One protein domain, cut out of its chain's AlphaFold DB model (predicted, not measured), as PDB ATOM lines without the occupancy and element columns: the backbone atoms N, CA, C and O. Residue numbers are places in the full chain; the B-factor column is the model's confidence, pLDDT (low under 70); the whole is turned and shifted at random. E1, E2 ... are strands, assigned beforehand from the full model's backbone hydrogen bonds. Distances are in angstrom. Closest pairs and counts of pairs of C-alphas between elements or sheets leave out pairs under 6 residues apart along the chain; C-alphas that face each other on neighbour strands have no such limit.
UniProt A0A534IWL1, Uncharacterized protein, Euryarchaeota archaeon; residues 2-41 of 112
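AT A GLANCE: This is residues 2 to 41 of the 112 residues of an uncharacterized protein of Euryarchaeota archaeon (UniProt A0A534IWL1). The model is a single arched hairpin of two strands, E1 and E2, which run side by side over most of their length; E1 turns sharply at residue 20. Residues 25 to 30 make the turn at one end of the hairpin, and an unnamed stretch, residues 2 to 12, leads into E1 at the other end. The printed part has 40 residues with two named strands, E1 then E2, and no named helix; the sheet has the order E1 - E2 and is antiparallel, and the class is all strand. The whole is loose, with a radius of gyration of the C-alphas of 11.5 A, and flat, spanning 31 by 24 by 12 A.

IN THESE COORDINATES: Find C-alpha 13 at (50.851, 28.403, 27.737), where E1 begins; it holds residues 13 to 24 and ends at C-alpha 24, at (35.657, 32.599, 10.529), 23.3 A away. E2, residues 31 to 39, measures 24.8 A and ends at C-alpha 39, at (54.733, 26.082, 27.748).

HOW THE PARTS SIT: E1 and E2 are antiparallel neighbours and form a hairpin, with 158 degrees between their directions. Look at C-alphas 13 and 39, which face each other at 4.5 A, and at 24 and 31, which do so at 4.6 A. Across the pair, N 16 and O 36 are within hydrogen-bond range at 2.8 A, as are N 32 and O 23 at 2.8 A. E1 bends by 91 degrees at residue 20.

THE WHOLE: The two C-alphas farthest apart, those of Glu 29 and Ala 41, are 31.9 A apart. The printed part has no cut, and the link from E1 to E2, with 6 residues between them, is short. In the B-factor column you will find a mean pLDDT of 76.4 for the printed part, with residues 2 to 10 and residue 29 under 70.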
ATOM      1  N   GLY A   2      56.466  47.020  16.772       36.47
ATOM      2  CA  GLY A   2      55.252  46.194  16.752       36.47
ATOM      3  C   GLY A   2      54.991  45.702  18.166       36.47
ATOM      4  O   GLY A   2      55.830  45.002  18.722       36.47
ATOM      5  N   LYS A   3      53.906  46.179  18.778       33.44
ATOM      6  CA  LYS A   3      53.572  46.001  20.195       33.44
ATOM      7  C   LYS A   3      53.549  44.510  20.565       33.44
ATOM      8  O   LYS A   3      52.831  43.731  19.945       33.44
ATOM      9  N   GLN A   4      54.322  44.142  21.586       38.06
ATOM     10  CA  GLN A   4      54.199  42.863  22.280       38.06
ATOM     11  C   GLN A   4      52.896  42.910  23.084       38.06
ATOM     12  O   GLN A   4      52.867  43.360  24.226       38.06
ATOM     13  N   SER A   5      51.787  42.543  22.451       40.66
ATOM     14  CA  SER A   5      50.512  42.373  23.141       40.66
ATOM     15  C   SER A   5      50.572  41.040  23.881       40.66
ATOM     16  O   SER A   5      50.215  39.999  23.333       40.66
ATOM     17  N   GLY A   6      51.125  41.061  25.094       41.59
ATOM     18  CA  GLY A   6      51.147  39.919  26.000       41.59
ATOM     19  C   GLY A   6      49.731  39.583  26.453       41.59
ATOM     20  O   GLY A   6      49.297  40.014  27.514       41.59
ATOM     21  N   THR A   7      48.992  38.838  25.637       44.84
ATOM     22  CA  THR A   7      47.741  38.209  26.054       44.84
ATOM     23  C   THR A   7      48.107  36.824  26.579       44.84
ATOM     24  O   THR A   7      48.459  35.935  25.809       44.84
ATOM     25  N   SER A   8      48.115  36.643  27.900       42.19
ATOM     26  CA  SER A   8      48.313  35.326  28.511       42.19
ATOM     27  C   SER A   8      47.138  34.421  28.133       42.19
ATOM     28  O   SER A   8      45.995  34.725  28.474       42.19
ATOM     29  N   SER A   9      47.392  33.310  27.438       43.31
ATOM     30  CA  SER A   9      46.423  32.209  27.395       43.31
ATOM     31  C   SER A   9      46.281  31.655  28.819       43.31
ATOM     32  O   SER A   9      47.262  31.684  29.565       43.31
ATOM     33  N   PRO A  10      45.098  31.194  29.257       47.69
ATOM     34  CA  PRO A  10      44.942  30.752  30.633       47.69
ATOM     35  C   PRO A  10      45.855  29.550  30.932       47.69
ATOM     36  O   PRO A  10      45.717  28.460  30.376       47.69
ATOM     37  N   GLY A  11      46.801  29.804  31.833       71.69
ATOM     38  CA  GLY A  11      47.457  28.860  32.725       71.69
ATOM     39  C   GLY A  11      48.724  28.176  32.238       71.69
ATOM     40  O   GLY A  11      49.769  28.352  32.842       71.69
ATOM     41  N   ARG A  12      48.637  27.357  31.184       84.94
ATOM     42  CA  ARG A  12      49.738  26.443  30.808       84.94
ATOM     43  C   ARG A  12      50.662  26.974  29.716       84.94
ATOM     44  O   ARG A  12      51.784  26.495  29.554       84.94
ATOM     45  N   TYR A  13      50.179  27.938  28.939       89.62
ATOM     46  CA  TYR A  13      50.851  28.403  27.737       89.62
ATOM     47  C   TYR A  13      50.900  29.924  27.677       89.62
ATOM     48  O   TYR A  13      49.929  30.610  28.000       89.62
ATOM     49  N   ARG A  14      52.016  30.458  27.186       89.19
ATOM     50  CA  ARG A  14      52.173  31.877  26.863       89.19
ATOM     51  C   ARG A  14      52.145  32.060  25.352       89.19
ATOM     52  O   ARG A  14      52.781  31.304  24.620       89.19
ATOM     53  N   ILE A  15      51.428  33.079  24.876       90.81
ATOM     54  CA  ILE A  15      51.445  33.451  23.456       90.81
ATOM     55  C   ILE A  15      52.821  34.015  23.113       90.81
ATOM     56  O   ILE A  15      53.231  35.044  23.645       90.81
ATOM     57  N   ARG A  16      53.505  33.353  22.181       91.44
ATOM     58  CA  ARG A  16      54.786  33.785  21.623       91.44
ATOM     59  C   ARG A  16      54.584  34.722  20.435       91.44
ATOM     60  O   ARG A  16      55.312  35.700  20.278       91.44
ATOM     61  N   ARG A  17      53.598  34.428  19.580       91.94
ATOM     62  CA  ARG A  17      53.316  35.206  18.366       91.94
ATOM     63  C   ARG A  17      51.864  35.058  17.924       91.94
ATOM     64  O   ARG A  17      51.324  33.959  17.922       91.94
ATOM     65  N   VAL A  18      51.263  36.148  17.447       92.56
ATOM     66  CA  VAL A  18      50.009  36.109  16.676       92.56
ATOM     67  C   VAL A  18      50.356  36.071  15.188       92.56
ATOM     68  O   VAL A  18      51.151  36.882  14.707       92.56
ATOM     69  N   ARG A  19      49.809  35.106  14.449       89.81
ATOM     70  CA  ARG A  19      50.022  34.963  13.004       89.81
ATOM     71  C   ARG A  19      49.049  35.854  12.238       89.81
ATOM     72  O   ARG A  19      47.908  36.049  12.657       89.81
ATOM     73  N   ASP A  20      49.482  36.326  11.073       89.62
ATOM     74  CA  ASP A  20      48.642  37.098  10.150       89.62
ATOM     75  C   ASP A  20      47.759  36.171   9.293       89.62
ATOM     76  O   ASP A  20      47.777  36.174   8.067       89.62
ATOM     77  N   VAL A  21      47.047  35.271   9.973       89.00
ATOM     78  CA  VAL A  21      46.097  34.322   9.392       89.00
ATOM     79  C   VAL A  21      44.843  34.355  10.250       89.00
ATOM     80  O   VAL A  21      44.916  34.331  11.483       89.00
ATOM     81  N   SER A  22      43.682  34.422   9.597       87.56
ATOM     82  CA  SER A  22      42.395  34.464  10.282       87.56
ATOM     83  C   SER A  22      41.349  33.579   9.630       87.56
ATOM     84  O   SER A  22      41.256  33.527   8.403       87.56
ATOM     85  N   HIS A  23      40.523  32.947  10.460       87.06
ATOM     86  CA  HIS A  23      39.433  32.072  10.037       87.06
ATOM     87  C   HIS A  23      38.105  32.568  10.619       87.06
ATOM     88  O   HIS A  23      38.108  33.144  11.709       87.06
ATOM     89  N   PRO A  24      36.971  32.372   9.931       88.12
ATOM     90  CA  PRO A  24      35.657  32.599  10.529       88.12
ATOM     91  C   PRO A  24      35.486  31.757  11.805       88.12
ATOM     92  O   PRO A  24      35.799  30.568  11.799       88.12
ATOM     93  N   CYS A  25      35.008  32.365  12.891       83.75
ATOM     94  CA  CYS A  25      34.657  31.677  14.130       83.75
ATOM     95  C   CYS A  25      33.136  31.522  14.203       83.75
ATOM     96  O   CYS A  25      32.413  32.501  14.356       83.75
ATOM     97  N   LEU A  26      32.653  30.283  14.129       81.19
ATOM     98  CA  LEU A  26      31.216  29.981  14.151       81.19
ATOM     99  C   LEU A  26      30.563  30.205  15.527       81.19
ATOM    100  O   LEU A  26      29.344  30.181  15.628       81.19
ATOM    101  N   LEU A  27      31.366  30.394  16.578       83.19
ATOM    102  CA  LEU A  27      30.903  30.486  17.966       83.19
ATOM    103  C   LEU A  27      30.542  31.910  18.406       83.19
ATOM    104  O   LEU A  27      29.705  32.065  19.283       83.19
ATOM    105  N   ASN A  28      31.177  32.931  17.824       74.56
ATOM    106  CA  ASN A  28      31.090  34.311  18.321       74.56
ATOM    107  C   ASN A  28      30.884  35.352  17.208       74.56
ATOM    108  O   ASN A  28      31.132  36.527  17.436       74.56
ATOM    109  N   GLU A  29      30.509  34.926  15.994       60.88
ATOM    110  CA  GLU A  29      30.350  35.776  14.790       60.88
ATOM    111  C   GLU A  29      31.591  36.630  14.411       60.88
ATOM    112  O   GLU A  29      31.542  37.487  13.531       60.88
ATOM    113  N   GLU A  30      32.748  36.354  15.019       78.00
ATOM    114  CA  GLU A  30      34.021  37.051  14.807       78.00
ATOM    115  C   GLU A  30      35.020  36.228  13.965       78.00
ATOM    116  O   GLU A  30      34.762  35.098  13.542       78.00
ATOM    117  N   ARG A  31      36.218  36.781  13.716       82.06
ATOM    118  CA  ARG A  31      37.334  36.061  13.078       82.06
ATOM    119  C   ARG A  31      38.353  35.595  14.118       82.06
ATOM    120  O   ARG A  31      39.022  36.424  14.730       82.06
ATOM    121  N   ALA A  32      38.577  34.288  14.220       87.44
ATOM    122  CA  ALA A  32      39.667  33.722  15.010       87.44
ATOM    123  C   ALA A  32      41.036  34.071  14.397       87.44
ATOM    124  O   ALA A  32      41.179  34.166  13.173       87.44
ATOM    125  N   ARG A  33      42.055  34.246  15.247       89.44
ATOM    126  CA  ARG A  33      43.463  34.427  14.858       89.44
ATOM    127  C   ARG A  33      44.281  33.227  15.311       89.44
ATOM    128  O   ARG A  33      44.067  32.708  16.400       89.44
ATOM    129  N   VAL A  34      45.228  32.808  14.480       90.62
ATOM    130  CA  VAL A  34      46.143  31.713  14.828       90.62
ATOM    131  C   VAL A  34      47.282  32.263  15.685       90.62
ATOM    132  O   VAL A  34      47.855  33.301  15.354       90.62
ATOM    133  N   VAL A  35      47.631  31.566  16.765       92.19
ATOM    134  CA  VAL A  35      48.735  31.939  17.660       92.19
ATOM    135  C   VAL A  35      49.746  30.806  17.793       92.19
ATOM    136  O   VAL A  35      49.391  29.632  17.753       92.19
ATOM    137  N   GLU A  36      51.012  31.172  17.937       91.06
ATOM    138  CA  GLU A  36      52.084  30.288  18.385       91.06
ATOM    139  C   GLU A  36      52.238  30.467  19.890       91.06
ATOM    140  O   GLU A  36      52.265  31.600  20.384       91.06
ATOM    141  N   VAL A  37      52.347  29.357  20.612       92.81
ATOM    142  CA  VAL A  37      52.454  29.343  22.069       92.81
ATOM    143  C   VAL A  37      53.654  28.521  22.519       92.81
ATOM    144  O   VAL A  37      54.118  27.644  21.794       92.81
ATOM    145  N   GLU A  38      54.130  28.796  23.726       91.56
ATOM    146  CA  GLU A  38      55.138  27.998  24.426       91.56
ATOM    147  C   GLU A  38      54.619  27.592  25.815       91.56
ATOM    148  O   GLU A  38      53.815  28.338  26.390       91.56
ATOM    149  N   PRO A  39      55.028  26.429  26.364       90.50
ATOM    150  CA  PRO A  39      54.733  26.082  27.748       90.50
ATOM    151  C   PRO A  39      55.302  27.141  28.691       90.50
ATOM    152  O   PRO A  39      56.465  27.522  28.588       90.50
ATOM    153  N   ALA A  40      54.478  27.607  29.616       91.00
ATOM    154  CA  ALA A  40      54.878  28.573  30.623       91.00
ATOM    155  C   ALA A  40      54.155  28.221  31.914       91.00
ATOM    156  O   ALA A  40      52.955  28.465  32.030       91.00
ATOM    157  N   ALA A  41      54.878  27.611  32.852       93.12
ATOM    158  CA  ALA A  41      54.312  27.322  34.155       93.12
ATOM    159  C   ALA A  41      54.047  28.649  34.894       93.12
ATOM    160  O   ALA A  41      54.884  29.557  34.832       93.12
TER     161      ALA A  41